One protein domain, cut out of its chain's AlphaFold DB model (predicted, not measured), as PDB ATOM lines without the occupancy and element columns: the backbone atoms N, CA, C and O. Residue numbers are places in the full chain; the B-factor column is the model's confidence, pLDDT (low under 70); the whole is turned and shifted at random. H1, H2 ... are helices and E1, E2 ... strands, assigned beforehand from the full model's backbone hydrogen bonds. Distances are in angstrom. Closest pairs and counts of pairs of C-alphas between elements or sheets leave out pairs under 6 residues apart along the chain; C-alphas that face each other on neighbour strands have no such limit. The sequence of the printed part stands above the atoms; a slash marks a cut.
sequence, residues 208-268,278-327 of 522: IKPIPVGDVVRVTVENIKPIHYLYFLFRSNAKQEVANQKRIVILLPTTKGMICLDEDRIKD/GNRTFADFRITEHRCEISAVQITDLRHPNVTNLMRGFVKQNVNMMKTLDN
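AT A GLANCE: This is residues 208 to 268 and 278 to 327 of the 522 residues of the protein "Hypothetical protein" of Aplanochytrium stocchinoi (UniProt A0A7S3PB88). A small, strongly twisted sheet of four strands, E1, E5, E3 and E4, makes the core, with the longest helix, H4, slanting over E3. Away from H4, helix H1 and strand E2 pack together, E2 coming close to E1 and H1 only grazing the sheet, chiefly by E3 and E4, while the short H5 lies farthest out. The printed part has 111 residues with five named helices and five named strands, in the order E1 E2 H1 H2 E3 E4 H3 E5 H4 H5; the sheet, in the order E1 E5 E3 E4, is mixed, and the class is mixed, helices and strands. The whole is compact, with a radius of gyration of the C-alphas of 14.2 A and spans of 38 by 32 by 32 A.

IN THESE COORDINATES: Find C-alpha 208 at (46.096, -28.836, 0.337), where E1, residues 208 to 210, begins. E5, residues 293 to 299, runs 19.7 A; E3, residues 249 to 254, 15.7 A; and E4, residues 257 to 261, 12.9 A. E2, residues 217 to 222, spans 16.5 A. H1, residues 227 to 237, is 15.6 A long, and H4, residues 307 to 318, runs 16.0 A from C-alpha 307 at (31.039, -33.176, -3.150). The short helices are H2, residues 240 to 243, H3, residues 282 to 285, and H5, residues 322 to 325, which ends at C-alpha 325 at (27.702, -29.752, 15.458).

HOW THE PARTS SIT: Look first at the inner strands E5 and E3, antiparallel at 134 degrees, with N 251 and O 297 2.8 A apart, within hydrogen-bond range. Edge strand E1 is parallel to E5 at 21 degrees, with N 209 and O 296 at 2.9 A. E3 and edge strand E4 form an antiparallel hairpin at 144 degrees, with N 252 and O 259 at 2.8 A. H4 is on the sheet at a height of 9.7 A, over E3 and slantwise to the strands, at 44 degrees to E3 on the local plane. H1 is on the sheet but only grazes it, with residues 227 to 234. E2 pairs with no named strand; its closest C-alphas to H1 are those of Val 219 and Phe 234, 6.4 A apart. H2 and H1 touch only at the corner, the C-alphas of Arg 235 and Ala 243 being closest at 4.4 A. H3 is only just on the sheet, with 5 pairs of C-alphas within 10 A, and only grazes it. H4 and H5 are close but not clearly touching, with C-alphas 316 and 322 closest at 6.6 A. In H1 and H4 every O i to N i+4 pair is within hydrogen-bond range; H2, H3 and H5 are too short for such a pair.

THE WHOLE: The two C-alphas farthest apart, those of Gln 240 and Asn 327, are 41.7 A apart. Residues 269 to 277 are not printed, and C-alphas 268 and 278 are 14.9 A apart across this cut. Of the links that are printed whole, none is long. Mean pLDDT of the printed part is 77.3; look for values under 70 at residues 255 to 257, 263 to 268, 278 to 279 and 315 to 327.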
ATOM      1  N   ILE A 208      47.239 -28.697   1.244       94.56
ATOM      2  CA  ILE A 208      46.096 -28.836   0.337       94.56
ATOM      3  C   ILE A 208      45.887 -30.312   0.007       94.56
ATOM      4  O   ILE A 208      46.733 -30.924  -0.646       94.56
ATOM      5  N   LYS A 209      44.752 -30.880   0.422       92.69
ATOM      6  CA  LYS A 209      44.352 -32.250   0.072       92.69
ATOM      7  C   LYS A 209      43.452 -32.242  -1.173       92.69
ATOM      8  O   LYS A 209      42.332 -31.737  -1.086       92.69
ATOM      9  N   PRO A 210      43.887 -32.798  -2.315       90.69
ATOM     10  CA  PRO A 210      43.006 -33.031  -3.456       90.69
ATOM     11  C   PRO A 210      42.004 -34.154  -3.156       90.69
ATOM     12  O   PRO A 210      42.361 -35.203  -2.615       90.69
ATOM     13  N   ILE A 211      40.737 -33.918  -3.495       85.00
ATOM     14  CA  ILE A 211      39.616 -34.855  -3.341       85.00
ATOM     15  C   ILE A 211      39.080 -35.216  -4.739       85.00
ATOM     16  O   ILE A 211      38.933 -34.326  -5.580       85.00
ATOM     17  N   PRO A 212      38.744 -36.495  -5.013       73.19
ATOM     18  CA  PRO A 212      38.615 -37.608  -4.061       73.19
ATOM     19  C   PRO A 212      39.924 -38.312  -3.689       73.19
ATOM     20  O   PRO A 212      39.982 -38.944  -2.639       73.19
ATOM     21  N   VAL A 213      40.961 -38.210  -4.519       72.44
ATOM     22  CA  VAL A 213      42.220 -38.946  -4.347       72.44
ATOM     23  C   VAL A 213      43.402 -38.020  -4.627       72.44
ATOM     24  O   VAL A 213      43.342 -37.173  -5.515       72.44
ATOM     25  N   GLY A 214      44.484 -38.213  -3.876       79.38
ATOM     26  CA  GLY A 214      45.784 -37.590  -4.107       79.38
ATOM     27  C   GLY A 214      46.480 -37.201  -2.807       79.38
ATOM     28  O   GLY A 214      45.870 -37.168  -1.738       79.38
ATOM     29  N   ASP A 215      47.779 -36.948  -2.885       87.81
ATOM     30  CA  ASP A 215      48.599 -36.667  -1.705       87.81
ATOM     31  C   ASP A 215      48.429 -35.223  -1.241       87.81
ATOM     32  O   ASP A 215      48.072 -34.339  -2.021       87.81
ATOM     33  N   VAL A 216      48.668 -34.983   0.050       92.38
ATOM     34  CA  VAL A 216      48.645 -33.623   0.598       92.38
ATOM     35  C   VAL A 216      49.800 -32.834  -0.009       92.38
ATOM     36  O   VAL A 216      50.965 -33.198   0.144       92.38
ATOM     37  N   VAL A 217      49.479 -31.729  -0.674       93.50
ATOM     38  CA  VAL A 217      50.472 -30.828  -1.259       93.50
ATOM     39  C   VAL A 217      50.749 -29.704  -0.271       93.50
ATOM     40  O   VAL A 217      49.854 -28.928   0.072       93.50
ATOM     41  N   ARG A 218      52.001 -29.603   0.182       95.31
ATOM     42  CA  ARG A 218      52.460 -28.519   1.056       95.31
ATOM     43  C   ARG A 218      52.953 -27.344   0.219       95.31
ATOM     44  O   ARG A 218      53.910 -27.473  -0.540       95.31
ATOM     45  N   VAL A 219      52.342 -26.180   0.397       94.00
ATOM     46  CA  VAL A 219      52.681 -24.949  -0.322       94.00
ATOM     47  C   VAL A 219      52.901 -23.824   0.677       94.00
ATOM     48  O   VAL A 219      52.093 -23.633   1.573       94.00
ATOM     49  N   THR A 220      53.982 -23.056   0.537       91.94
ATOM     50  CA  THR A 220      54.235 -21.890   1.400       91.94
ATOM     51  C   THR A 220      54.180 -20.607   0.584       91.94
ATOM     52  O   THR A 220      54.868 -20.488  -0.430       91.94
ATOM     53  N   VAL A 221      53.358 -19.657   1.025       91.50
ATOM     54  CA  VAL A 221      53.047 -18.418   0.304       91.50
ATOM     55  C   VAL A 221      53.156 -17.222   1.244       91.50
ATOM     56  O   VAL A 221      52.833 -17.323   2.419       91.50
ATOM     57  N   GLU A 222      53.619 -16.075   0.755       88.62
ATOM     58  CA  GLU A 222      53.539 -14.822   1.517       88.62
ATOM     59  C   GLU A 222      52.085 -14.313   1.579       88.62
ATOM     60  O   GLU A 222      51.399 -14.283   0.561       88.62
ATOM     61  N   ASN A 223      51.649 -13.806   2.733       86.06
ATOM     62  CA  ASN A 223      50.299 -13.267   2.958       86.06
ATOM     63  C   ASN A 223      49.932 -12.098   2.011       86.06
ATOM     64  O   ASN A 223      48.803 -11.962   1.550       86.06
ATOM     65  N   ILE A 224      50.914 -11.277   1.636       85.56
ATOM     66  CA  ILE A 224      50.696 -10.126   0.740       85.56
ATOM     67  C   ILE A 224      50.435 -10.583  -0.709       85.56
ATOM     68  O   ILE A 224      50.023  -9.793  -1.559       85.56
ATOM     69  N   LYS A 225      50.707 -11.852  -1.035       86.00
ATOM     70  CA  LYS A 225      50.549 -12.347  -2.399       86.00
ATOM     71  C   LYS A 225      49.073 -12.588  -2.712       86.00
ATOM     72  O   LYS A 225      48.298 -12.970  -1.838       86.00
ATOM     73  N   PRO A 226      48.689 -12.380  -3.975       88.31
ATOM     74  CA  PRO A 226      47.347 -12.688  -4.428       88.31
ATOM     75  C   PRO A 226      47.101 -14.202  -4.439       88.31
ATOM     76  O   PRO A 226      48.037 -14.990  -4.607       88.31
ATOM     77  N   ILE A 227      45.835 -14.608  -4.325       87.56
ATOM     78  CA  ILE A 227      45.423 -16.023  -4.309       87.56
ATOM     79  C   ILE A 227      45.905 -16.782  -5.547       87.56
ATOM     80  O   ILE A 227      46.281 -17.948  -5.438       87.56
ATOM     81  N   HIS A 228      45.988 -16.127  -6.705       85.44
ATOM     82  CA  HIS A 228      46.488 -16.764  -7.925       85.44
ATOM     83  C   HIS A 228      47.883 -17.338  -7.798       85.44
ATOM     84  O   HIS A 228      48.238 -18.324  -8.447       85.44
ATOM     85  N   TYR A 229      48.676 -16.755  -6.908       87.69
ATOM     86  CA  TYR A 229      49.992 -17.267  -6.619       87.69
ATOM     87  C   TYR A 229      49.932 -18.601  -5.857       87.69
ATOM     88  O   TYR A 229      50.742 -19.482  -6.135       87.69
ATOM     89  N   LEU A 230      48.940 -18.812  -4.980       91.12
ATOM     90  CA  LEU A 230      48.685 -20.118  -4.355       91.12
ATOM     91  C   LEU A 230      48.250 -21.158  -5.382       91.12
ATOM     92  O   LEU A 230      48.796 -22.256  -5.371       91.12
ATOM     93  N   TYR A 231      47.322 -20.827  -6.285       90.00
ATOM     94  CA  TYR A 231      46.897 -21.751  -7.344       90.00
ATOM     95  C   TYR A 231      48.052 -22.169  -8.237       90.00
ATOM     96  O   TYR A 231      48.212 -23.351  -8.546       90.00
ATOM     97  N   PHE A 232      48.868 -21.196  -8.631       87.00
ATOM     98  CA  PHE A 232      50.069 -21.438  -9.405       87.00
ATOM     99  C   PHE A 232      51.018 -22.391  -8.669       87.00
ATOM    100  O   PHE A 232      51.388 -23.429  -9.214       87.00
ATOM    101  N   LEU A 233      51.359 -22.085  -7.413       89.94
ATOM    102  CA  LEU A 233      52.257 -22.922  -6.622       89.94
ATOM    103  C   LEU A 233      51.678 -24.318  -6.371       89.94
ATOM    104  O   LEU A 233      52.412 -25.298  -6.462       89.94
ATOM    105  N   PHE A 234      50.379 -24.431  -6.102       91.25
ATOM    106  CA  PHE A 234      49.708 -25.716  -5.940       91.25
ATOM    107  C   PHE A 234      49.802 -26.554  -7.216       91.25
ATOM    108  O   PHE A 234      50.282 -27.680  -7.153       91.25
ATOM    109  N   ARG A 235      49.449 -26.003  -8.386       88.62
ATOM    110  CA  ARG A 235      49.568 -26.713  -9.674       88.62
ATOM    111  C   ARG A 235      51.001 -27.151  -9.963       88.62
ATOM    112  O   ARG A 235      51.199 -28.236 -10.490       88.62
ATOM    113  N   SER A 236      51.991 -26.333  -9.614       85.56
ATOM    114  CA  SER A 236      53.402 -26.672  -9.822       85.56
ATOM    115  C   SER A 236      53.925 -27.774  -8.895       85.56
ATOM    116  O   SER A 236      54.936 -28.380  -9.235       85.56
ATOM    117  N   ASN A 237      53.279 -28.020  -7.749       85.19
ATOM    118  CA  ASN A 237      53.694 -29.035  -6.770       85.19
ATOM    119  C   ASN A 237      52.758 -30.256  -6.719       85.19
ATOM    120  O   ASN A 237      53.104 -31.268  -6.116       85.19
ATOM    121  N   ALA A 238      51.573 -30.176  -7.321       87.06
ATOM    122  CA  ALA A 238      50.631 -31.281  -7.383       87.06
ATOM    123  C   ALA A 238      51.047 -32.321  -8.435       87.06
ATOM    124  O   ALA A 238      51.717 -32.010  -9.422       87.06
ATOM    125  N   LYS A 239      50.592 -33.567  -8.254       87.81
ATOM    126  CA  LYS A 239      50.729 -34.625  -9.267       87.81
ATOM    127  C   LYS A 239      50.076 -34.196 -10.584       87.81
ATOM    128  O   LYS A 239      49.082 -33.470 -10.582       87.81
ATOM    129  N   GLN A 240      50.605 -34.691 -11.705       83.94
ATOM    130  CA  GLN A 240      50.199 -34.291 -13.059       83.94
ATOM    131  C   GLN A 240      48.681 -34.395 -13.296       83.94
ATOM    132  O   GLN A 240      48.094 -33.511 -13.917       83.94
ATOM    133  N   GLU A 241      48.032 -35.422 -12.742       84.38
ATOM    134  CA  GLU A 241      46.577 -35.626 -12.812       84.38
ATOM    135  C   GLU A 241      45.771 -34.478 -12.192       84.38
ATOM    136  O   GLU A 241      44.732 -34.092 -12.724       84.38
ATOM    137  N   VAL A 242      46.259 -33.912 -11.085       83.81
ATOM    138  CA  VAL A 242      45.624 -32.799 -10.369       83.81
ATOM    139  C   VAL A 242      46.022 -31.465 -11.001       83.81
ATOM    140  O   VAL A 242      45.176 -30.601 -11.228       83.81
ATOM    141  N   ALA A 243      47.298 -31.303 -11.356       81.56
ATOM    142  CA  ALA A 243      47.833 -30.081 -11.956       81.56
ATOM    143  C   ALA A 243      47.179 -29.733 -13.307       81.56
ATOM    144  O   ALA A 243      46.949 -28.555 -13.607       81.56
ATOM    145  N   ASN A 244      46.843 -30.756 -14.104       80.31
ATOM    146  CA  ASN A 244      46.243 -30.610 -15.433       80.31
ATOM    147  C   ASN A 244      44.728 -30.364 -15.411       80.31
ATOM    148  O   ASN A 244      44.118 -30.179 -16.468       80.31
ATOM    149  N   GLN A 245      44.097 -30.343 -14.236       81.00
ATOM    150  CA  GLN A 245      42.669 -30.072 -14.137       81.00
ATOM    151  C   GLN A 245      42.368 -28.650 -14.627       81.00
ATOM    152  O   GLN A 245      43.002 -27.664 -14.234       81.00
ATOM    153  N   LYS A 246      41.383 -28.540 -15.527       77.31
ATOM    154  CA  LYS A 246      40.985 -27.249 -16.113       77.31
ATOM    155  C   LYS A 246      40.471 -26.297 -15.038       77.31
ATOM    156  O   LYS A 246      40.851 -25.131 -15.021       77.31
ATOM    157  N   ARG A 247      39.645 -26.818 -14.130       79.44
ATOM    158  CA  ARG A 247      39.083 -26.093 -12.992       79.44
ATOM    159  C   ARG A 247      39.622 -26.699 -11.711       79.44
ATOM    160  O   ARG A 247      39.581 -27.912 -11.533       79.44
ATOM    161  N   ILE A 248      40.155 -25.834 -10.865       82.56
ATOM    162  CA  ILE A 248      40.652 -26.182  -9.543       82.56
ATOM    163  C   ILE A 248      39.970 -25.210  -8.607       82.56
ATOM    164  O   ILE A 248      40.040 -24.006  -8.834       82.56
ATOM    165  N   VAL A 249      39.314 -25.736  -7.584       87.25
ATOM    166  CA  VAL A 249      38.722 -24.929  -6.529       87.25
ATOM    167  C   VAL A 249      39.368 -25.331  -5.218       87.25
ATOM    168  O   VAL A 249      39.279 -26.490  -4.814       87.25
ATOM    169  N   ILE A 250      40.032 -24.382  -4.567       90.25
ATOM    170  CA  ILE A 250      40.592 -24.562  -3.231       90.25
ATOM    171  C   ILE A 250      39.575 -24.033  -2.221       90.25
ATOM    172  O   ILE A 250      39.185 -22.866  -2.245       90.25
ATOM    173  N   LEU A 251      39.140 -24.909  -1.324       88.75
ATOM    174  CA  LEU A 251      38.225 -24.604  -0.243       88.75
ATOM    175  C   LEU A 251      38.958 -24.589   1.095       88.75
ATOM    176  O   LEU A 251      39.711 -25.502   1.436       88.75
ATOM    177  N   LEU A 252      38.674 -23.556   1.869       86.62
ATOM    178  CA  LEU A 252      39.143 -23.335   3.221       86.62
ATOM    179  C   LEU A 252      38.058 -23.743   4.219       86.62
ATOM    180  O   LEU A 252      37.021 -23.076   4.283       86.62
ATOM    181  N   PRO A 253      38.250 -24.817   4.994       77.31
ATOM    182  CA  PRO A 253      37.371 -25.117   6.110       77.31
ATOM    183  C   PRO A 253      37.551 -24.070   7.217       77.31
ATOM    184  O   PRO A 253      38.665 -23.752   7.624       77.31
ATOM    185  N   THR A 254      36.440 -23.540   7.717       74.56
ATOM    186  CA  THR A 254      36.371 -22.623   8.860       74.56
ATOM    187  C   THR A 254      35.308 -23.106   9.843       74.56
ATOM    188  O   THR A 254      34.448 -23.913   9.494       74.56
ATOM    189  N   THR A 255      35.308 -22.572  11.065       64.50
ATOM    190  CA  THR A 255      34.281 -22.891  12.076       64.50
ATOM    191  C   THR A 255      32.865 -22.502  11.647       64.50
ATOM    192  O   THR A 255      31.901 -23.070  12.148       64.50
ATOM    193  N   LYS A 256      32.728 -21.558  10.707       64.00
ATOM    194  CA  LYS A 256      31.440 -21.088  10.174       64.00
ATOM    195  C   LYS A 256      31.037 -21.764   8.859       64.00
ATOM    196  O   LYS A 256      30.002 -21.420   8.299       64.00
ATOM    197  N   GLY A 257      31.846 -22.690   8.340       69.81
ATOM    198  CA  GLY A 257      31.603 -23.370   7.066       69.81
ATOM    199  C   GLY A 257      32.810 -23.346   6.131       69.81
ATOM    200  O   GLY A 257      33.950 -23.203   6.563       69.81
ATOM    201  N   MET A 258      32.568 -23.498   4.830       76.62
ATOM    202  CA  MET A 258      33.622 -23.573   3.813       76.62
ATOM    203  C   MET A 258      33.746 -22.247   3.058       76.62
ATOM    204  O   MET A 258      32.775 -21.768   2.473       76.62
ATOM    205  N   ILE A 259      34.949 -21.684   3.009       81.81
ATOM    206  CA  ILE A 259      35.264 -20.494   2.220       81.81
ATOM    207  C   ILE A 259      35.934 -20.924   0.919       81.81
ATOM    208  O   ILE A 259      36.929 -21.639   0.920       81.81
ATOM    209  N   CYS A 260      35.400 -20.477  -0.210       84.56
ATOM    210  CA  CYS A 260      35.995 -20.733  -1.515       84.56
ATOM    211  C   CYS A 260      37.085 -19.692  -1.795       84.56
ATOM    212  O   CYS A 260      36.772 -18.505  -1.918       84.56
ATOM    213  N   LEU A 261      38.346 -20.121  -1.891       84.44
ATOM    214  CA  LEU A 261      39.452 -19.270  -2.326       84.44
ATOM    215  C   LEU A 261      39.395 -19.148  -3.844       84.44
ATOM    216  O   LEU A 261      40.134 -19.829  -4.533       84.44
ATOM    217  N   ASP A 262      38.492 -18.341  -4.382       75.44
ATOM    218  CA  ASP A 262      38.333 -18.191  -5.829       75.44
ATOM    219  C   ASP A 262      38.744 -16.788  -6.283       75.44
ATOM    220  O   ASP A 262      38.417 -15.786  -5.637       75.44
ATOM    221  N   GLU A 263      39.480 -16.736  -7.389       62.16
ATOM    222  CA  GLU A 263      39.850 -15.503  -8.078       62.16
ATOM    223  C   GLU A 263      38.688 -14.938  -8.891       62.16
ATOM    224  O   GLU A 263      38.546 -13.718  -8.966       62.16
ATOM    225  N   ASP A 264      37.859 -15.820  -9.459       56.16
ATOM    226  CA  ASP A 264      36.826 -15.483 -10.442       56.16
ATOM    227  C   ASP A 264      35.469 -15.188  -9.791       56.16
ATOM    228  O   ASP A 264      34.565 -14.666 -10.446       56.16
ATOM    229  N   ARG A 265      35.307 -15.460  -8.485       52.12
ATOM    230  CA  ARG A 265      34.128 -15.022  -7.721       52.12
ATOM    231  C   ARG A 265      34.201 -13.526  -7.430       52.12
ATOM    232  O   ARG A 265      34.461 -13.080  -6.303       52.12
ATOM    233  N   ILE A 266      33.916 -12.747  -8.465       46.91
ATOM    234  CA  ILE A 266      33.327 -11.418  -8.337       46.91
ATOM    235  C   ILE A 266      32.071 -11.609  -7.465       46.91
ATOM    236  O   ILE A 266      31.335 -12.577  -7.652       46.91
ATOM    237  N   LYS A 267      31.878 -10.771  -6.435       44.81
ATOM    238  CA  LYS A 267      30.559 -10.704  -5.785       44.81
ATOM    239  C   LYS A 267      29.547 -10.457  -6.906       44.81
ATOM    240  O   LYS A 267      29.877  -9.686  -7.802       44.81
ATOM    241  N   ASP A 268      28.389 -11.103  -6.882       40.94
ATOM    242  CA  ASP A 268      27.308 -10.827  -7.832       40.94
ATOM    243  C   ASP A 268      26.771  -9.392  -7.608       40.94
ATOM    244  O   ASP A 268      25.675  -9.196  -7.105       40.94
ATOM    245  N   GLY A 278      42.128 -11.744 -10.489       56.41
ATOM    246  CA  GLY A 278      42.132 -11.784  -9.030       56.41
ATOM    247  C   GLY A 278      43.334 -11.093  -8.384       56.41
ATOM    248  O   GLY A 278      44.422 -11.660  -8.264       56.41
ATOM    249  N   ASN A 279      43.107  -9.870  -7.901       69.56
ATOM    250  CA  ASN A 279      44.028  -9.146  -7.020       69.56
ATOM    251  C   ASN A 279      43.733  -9.402  -5.537       69.56
ATOM    252  O   ASN A 279      44.363  -8.779  -4.685       69.56
ATOM    253  N   ARG A 280      42.779 -10.292  -5.223       80.25
ATOM    254  CA  ARG A 280      42.480 -10.629  -3.834       80.25
ATOM    255  C   ARG A 280      43.679 -11.319  -3.197       80.25
ATOM    256  O   ARG A 280      44.245 -12.258  -3.758       80.25
ATOM    257  N   THR A 281      44.053 -10.828  -2.032       87.19
ATOM    258  CA  THR A 281      45.140 -11.309  -1.182       87.19
ATOM    259  C   THR A 281      44.583 -12.181  -0.063       87.19
ATOM    260  O   THR A 281      43.375 -12.217   0.160       87.19
ATOM    261  N   PHE A 282      45.444 -12.881   0.676       86.81
ATOM    262  CA  PHE A 282      45.012 -13.682   1.830       86.81
ATOM    263  C   PHE A 282      44.388 -12.825   2.943       86.81
ATOM    264  O   PHE A 282      43.465 -13.273   3.628       86.81
ATOM    265  N   ALA A 283      44.804 -11.560   3.051       83.38
ATOM    266  CA  ALA A 283      44.213 -10.594   3.970       83.38
ATOM    267  C   ALA A 283      42.712 -10.363   3.713       83.38
ATOM    268  O   ALA A 283      41.951 -10.231   4.672       83.38
ATOM    269  N   ASP A 284      42.258 -10.414   2.454       81.62
ATOM    270  CA  ASP A 284      40.836 -10.253   2.100       81.62
ATOM    271  C   ASP A 284      39.963 -11.402   2.637       81.62
ATOM    272  O   ASP A 284      38.760 -11.247   2.834       81.62
ATOM    273  N   PHE A 285      40.581 -12.546   2.938       80.06
ATOM    274  CA  PHE A 285      39.945 -13.721   3.543       80.06
ATOM    275  C   PHE A 285      40.156 -13.773   5.056       80.06
ATOM    276  O   PHE A 285      39.880 -14.793   5.681       80.06
ATOM    277  N   ARG A 286      40.645 -12.675   5.653       83.44
ATOM    278  CA  ARG A 286      41.026 -12.569   7.069       83.44
ATOM    279  C   ARG A 286      42.114 -13.562   7.480       83.44
ATOM    280  O   ARG A 286      42.242 -13.893   8.653       83.44
ATOM    281  N   ILE A 287      42.927 -14.012   6.527       84.19
ATOM    282  CA  ILE A 287      44.093 -14.853   6.787       84.19
ATOM    283  C   ILE A 287      45.284 -13.915   6.971       84.19
ATOM    284  O   ILE A 287      46.073 -13.684   6.057       84.19
ATOM    285  N   THR A 288      45.353 -13.280   8.137       79.38
ATOM    286  CA  THR A 288      46.339 -12.225   8.414       79.38
ATOM    287  C   THR A 288      47.489 -12.677   9.309       79.38
ATOM    288  O   THR A 288      48.508 -11.990   9.378       79.38
ATOM    289  N   GLU A 289      47.359 -13.834   9.956       77.81
ATOM    290  CA  GLU A 289      48.326 -14.321  10.934       77.81
ATOM    291  C   GLU A 289      49.700 -14.617  10.315       77.81
ATOM    292  O   GLU A 289      49.838 -15.218   9.246       77.81
ATOM    293  N   HIS A 290      50.751 -14.184  11.012       76.00
ATOM    294  CA  HIS A 290      52.124 -14.498  10.642       76.00
ATOM    295  C   HIS A 290      52.426 -15.962  10.977       76.00
ATOM    296  O   HIS A 290      52.302 -16.355  12.133       76.00
ATOM    297  N   ARG A 291      52.921 -16.737  10.000       78.00
ATOM    298  CA  ARG A 291      53.339 -18.142  10.180       78.00
ATOM    299  C   ARG A 291      52.201 -19.080  10.586       78.00
ATOM    300  O   ARG A 291      52.415 -19.983  11.388       78.00
ATOM    301  N   CYS A 292      51.017 -18.889  10.011       85.19
ATOM    302  CA  CYS A 292      49.925 -19.834  10.193       85.19
ATOM    303  C   CYS A 292      50.056 -21.046   9.260       85.19
ATOM    304  O   CYS A 292      50.535 -20.961   8.120       85.19
ATOM    305  N   GLU A 293      49.619 -22.189   9.777       89.38
ATOM    306  CA  GLU A 293      49.450 -23.426   9.033       89.38
ATOM    307  C   GLU A 293      47.968 -23.634   8.754       89.38
ATOM    308  O   GLU A 293      47.129 -23.519   9.647       89.38
ATOM    309  N   ILE A 294      47.640 -23.914   7.500       89.12
ATOM    310  CA  ILE A 294      46.265 -23.949   7.024       89.12
ATOM    311  C   ILE A 294      46.030 -25.248   6.277       89.12
ATOM    312  O   ILE A 294      46.684 -25.523   5.273       89.12
ATOM    313  N   SER A 295      45.046 -26.023   6.716       89.75
ATOM    314  CA  SER A 295      44.542 -27.154   5.944       89.75
ATOM    315  C   SER A 295      43.478 -26.671   4.968       89.75
ATOM    316  O   SER A 295      42.527 -26.002   5.362       89.75
ATOM    317  N   ALA A 296      43.625 -27.016   3.696       91.00
ATOM    318  CA  ALA A 296      42.658 -26.698   2.658       91.00
ATOM    319  C   ALA A 296      42.365 -27.936   1.809       91.00
ATOM    320  O   ALA A 296      43.108 -28.920   1.805       91.00
ATOM    321  N   VAL A 297      41.257 -27.888   1.085       90.44
ATOM    322  CA  VAL A 297      40.772 -28.998   0.272       90.44
ATOM    323  C   VAL A 297      40.661 -28.543  -1.167       90.44
ATOM    324  O   VAL A 297      40.091 -27.493  -1.436       90.44
ATOM    325  N   GLN A 298      41.183 -29.331  -2.099       91.75
ATOM    326  CA  GLN A 298      41.009 -29.076  -3.519       91.75
ATOM    327  C   GLN A 298      39.912 -29.967  -4.098       91.75
ATOM    328  O   GLN A 298      39.897 -31.176  -3.874       91.75
ATOM    329  N   ILE A 299      39.011 -29.352  -4.864       87.31
ATOM    330  CA  ILE A 299      37.918 -30.019  -5.569       87.31
ATOM    331  C   ILE A 299      37.962 -29.625  -7.047       87.31
ATOM    332  O   ILE A 299      38.270 -28.484  -7.401       87.31
ATOM    333  N   THR A 300      37.670 -30.589  -7.913       83.38
ATOM    334  CA  THR A 300      37.582 -30.423  -9.371       83.38
ATOM    335  C   THR A 300      36.337 -29.657  -9.801       83.38
ATOM    336  O   THR A 300      36.404 -28.748 -10.627       83.38
ATOM    337  N   ASP A 301      35.190 -30.043  -9.251       79.25
ATOM    338  CA  ASP A 301      33.887 -29.504  -9.609       79.25
ATOM    339  C   ASP A 301      32.987 -29.418  -8.378       79.25
ATOM    340  O   ASP A 301      32.558 -30.438  -7.851       79.25
ATOM    341  N   LEU A 302      32.656 -28.198  -7.949       73.94
ATOM    342  CA  LEU A 302      31.731 -27.959  -6.835       73.94
ATOM    343  C   LEU A 302      30.318 -28.498  -7.091       73.94
ATOM    344  O   LEU A 302      29.575 -28.718  -6.138       73.94
ATOM    345  N   ARG A 303      29.928 -28.689  -8.356       74.81
ATOM    346  CA  ARG A 303      28.594 -29.175  -8.735       74.81
ATOM    347  C   ARG A 303      28.487 -30.691  -8.699       74.81
ATOM    348  O   ARG A 303      27.399 -31.225  -8.907       74.81
ATOM    349  N   HIS A 304      29.591 -31.393  -8.465       73.00
ATOM    350  CA  HIS A 304      29.572 -32.841  -8.450       73.00
ATOM    351  C   HIS A 304      28.704 -33.337  -7.273       73.00
ATOM    352  O   HIS A 304      28.930 -32.930  -6.132       73.00
ATOM    353  N   PRO A 305      27.725 -34.236  -7.500       70.25
ATOM    354  CA  PRO A 305      26.691 -34.580  -6.512       70.25
ATOM    355  C   PRO A 305      27.261 -35.167  -5.214       70.25
ATOM    356  O   PRO A 305      26.690 -35.001  -4.139       70.25
ATOM    357  N   ASN A 306      28.431 -35.806  -5.296       72.25
ATOM    358  CA  ASN A 306      29.102 -36.381  -4.132       72.25
ATOM    359  C   ASN A 306      29.969 -35.384  -3.355       72.25
ATOM    360  O   ASN A 306      30.465 -35.750  -2.295       72.25
ATOM    361  N   VAL A 307      30.175 -34.153  -3.834       71.25
ATOM    362  CA  VAL A 307      31.039 -33.176  -3.150       71.25
ATOM    363  C   VAL A 307      30.506 -32.857  -1.770       71.25
ATOM    364  O   VAL A 307      31.269 -32.906  -0.815       71.25
ATOM    365  N   THR A 308      29.202 -32.640  -1.630       71.50
ATOM    366  CA  THR A 308      28.586 -32.402  -0.320       71.50
ATOM    367  C   THR A 308      28.850 -33.560   0.642       71.50
ATOM    368  O   THR A 308      29.223 -33.329   1.789       71.50
ATOM    369  N   ASN A 309      28.738 -34.805   0.171       73.00
ATOM    370  CA  ASN A 309      28.991 -35.994   0.990       73.00
ATOM    371  C   ASN A 309      30.477 -36.159   1.334       73.00
ATOM    372  O   ASN A 309      30.803 -36.462   2.478       73.00
ATOM    373  N   LEU A 310      31.375 -35.922   0.374       73.19
ATOM    374  CA  LEU A 310      32.826 -35.971   0.574       73.19
ATOM    375  C   LEU A 310      33.282 -34.894   1.557       73.19
ATOM    376  O   LEU A 310      34.058 -35.183   2.461       73.19
ATOM    377  N   MET A 311      32.751 -33.680   1.432       72.50
ATOM    378  CA  MET A 311      33.047 -32.573   2.335       72.50
ATOM    379  C   MET A 311      32.472 -32.808   3.722       72.50
ATOM    380  O   MET A 311      33.169 -32.588   4.707       72.50
ATOM    381  N   ARG A 312      31.246 -33.331   3.823       71.06
ATOM    382  CA  ARG A 312      30.662 -33.740   5.104       71.06
ATOM    383  C   ARG A 312      31.496 -34.840   5.761       71.06
ATOM    384  O   ARG A 312      31.754 -34.756   6.955       71.06
ATOM    385  N   GLY A 313      31.954 -35.829   4.994       70.94
ATOM    386  CA  GLY A 313      32.856 -36.878   5.470       70.94
ATOM    387  C   GLY A 313      34.195 -36.319   5.950       70.94
ATOM    388  O   GLY A 313      34.613 -36.618   7.064       70.94
ATOM    389  N   PHE A 314      34.817 -35.443   5.158       70.62
ATOM    390  CA  PHE A 314      36.068 -34.773   5.504       70.62
ATOM    391  C   PHE A 314      35.933 -33.946   6.787       70.62
ATOM    392  O   PHE A 314      36.749 -34.093   7.695       70.62
ATOM    393  N   VAL A 315      34.885 -33.126   6.902       69.44
ATOM    394  CA  VAL A 315      34.608 -32.333   8.107       69.44
ATOM    395  C   VAL A 315      34.349 -33.251   9.298       69.44
ATOM    396  O   VAL A 315      34.973 -33.069  10.334       69.44
ATOM    397  N   LYS A 316      33.516 -34.287   9.147       68.19
ATOM    398  CA  LYS A 316      33.210 -35.249  10.217       68.19
ATOM    399  C   LYS A 316      34.452 -35.986  10.730       68.19
ATOM    400  O   LYS A 316      34.534 -36.271  11.917       68.19
ATOM    401  N   GLN A 317      35.392 -36.312   9.846       66.00
ATOM    402  CA  GLN A 317      36.614 -37.043  10.195       66.00
ATOM    403  C   GLN A 317      37.705 -36.148  10.793       66.00
ATOM    404  O   GLN A 317      38.429 -36.595  11.676       66.00
ATOM    405  N   ASN A 318      37.844 -34.908  10.314       60.50
ATOM    406  CA  ASN A 318      38.979 -34.041  10.667       60.50
ATOM    407  C   ASN A 318      38.623 -32.968  11.697       60.50
ATOM    408  O   ASN A 318      39.492 -32.482  12.420       60.50
ATOM    409  N   VAL A 319      37.351 -32.591  11.780       61.84
ATOM    410  CA  VAL A 319      36.857 -31.636  12.759       61.84
ATOM    411  C   VAL A 319      36.197 -32.446  13.866       61.84
ATOM    412  O   VAL A 319      35.027 -32.811  13.791       61.84
ATOM    413  N   ASN A 320      36.949 -32.695  14.940       52.47
ATOM    414  CA  ASN A 320      36.488 -33.357  16.170       52.47
ATOM    415  C   ASN A 320      35.411 -32.533  16.936       52.47
ATOM    416  O   ASN A 320      35.212 -32.705  18.135       52.47
ATOM    417  N   MET A 321      34.727 -31.607  16.250       49.06
ATOM    418  CA  MET A 321      33.634 -30.767  16.742       49.06
ATOM    419  C   MET A 321      32.252 -31.381  16.490       49.06
ATOM    420  O   MET A 321      31.260 -30.680  16.637       49.06
ATOM    421  N   MET A 322      32.125 -32.666  16.136       43.75
ATOM    422  CA  MET A 322      30.797 -33.308  16.081       43.75
ATOM    423  C   MET A 322      30.054 -33.207  17.424       43.75
ATOM    424  O   MET A 322      28.856 -32.977  17.419       43.75
ATOM    425  N   LYS A 323      30.754 -33.174  18.572       50.19
ATOM    426  CA  LYS A 323      30.110 -32.837  19.862       50.19
ATOM    427  C   LYS A 323      29.456 -31.444  19.890       50.19
ATOM    428  O   LYS A 323      28.588 -31.198  20.715       50.19
ATOM    429  N   THR A 324      29.884 -30.526  19.027       48.84
ATOM    430  CA  THR A 324      29.364 -29.156  18.906       48.84
ATOM    431  C   THR A 324      28.386 -29.006  17.734       48.84
ATOM    432  O   THR A 324      27.453 -28.219  17.833       48.84
ATOM    433  N   LEU A 325      28.569 -29.762  16.644       43.28
ATOM    434  CA  LEU A 325      27.702 -29.752  15.458       43.28
ATOM    435  C   LEU A 325      26.437 -30.604  15.630       43.28
ATOM    436  O   LEU A 325      25.400 -30.210  15.113       43.28
ATOM    437  N   ASP A 326      26.478 -31.686  16.416       49.59
ATOM    438  CA  ASP A 326      25.282 -32.469  16.779       49.59
ATOM    439  C   ASP A 326      24.299 -31.657  17.658       49.59
ATOM    440  O   ASP A 326      23.121 -31.995  17.752       49.59
ATOM    441  N   ASN A 327      24.758 -30.550  18.263       45.66
ATOM    442  CA  ASN A 327      23.911 -29.586  18.982       45.66
ATOM    443  C   ASN A 327      23.310 -28.506  18.073       45.66
ATOM    444  O   ASN A 327      22.409 -27.783  18.502       45.66
TER     445      ASN A 327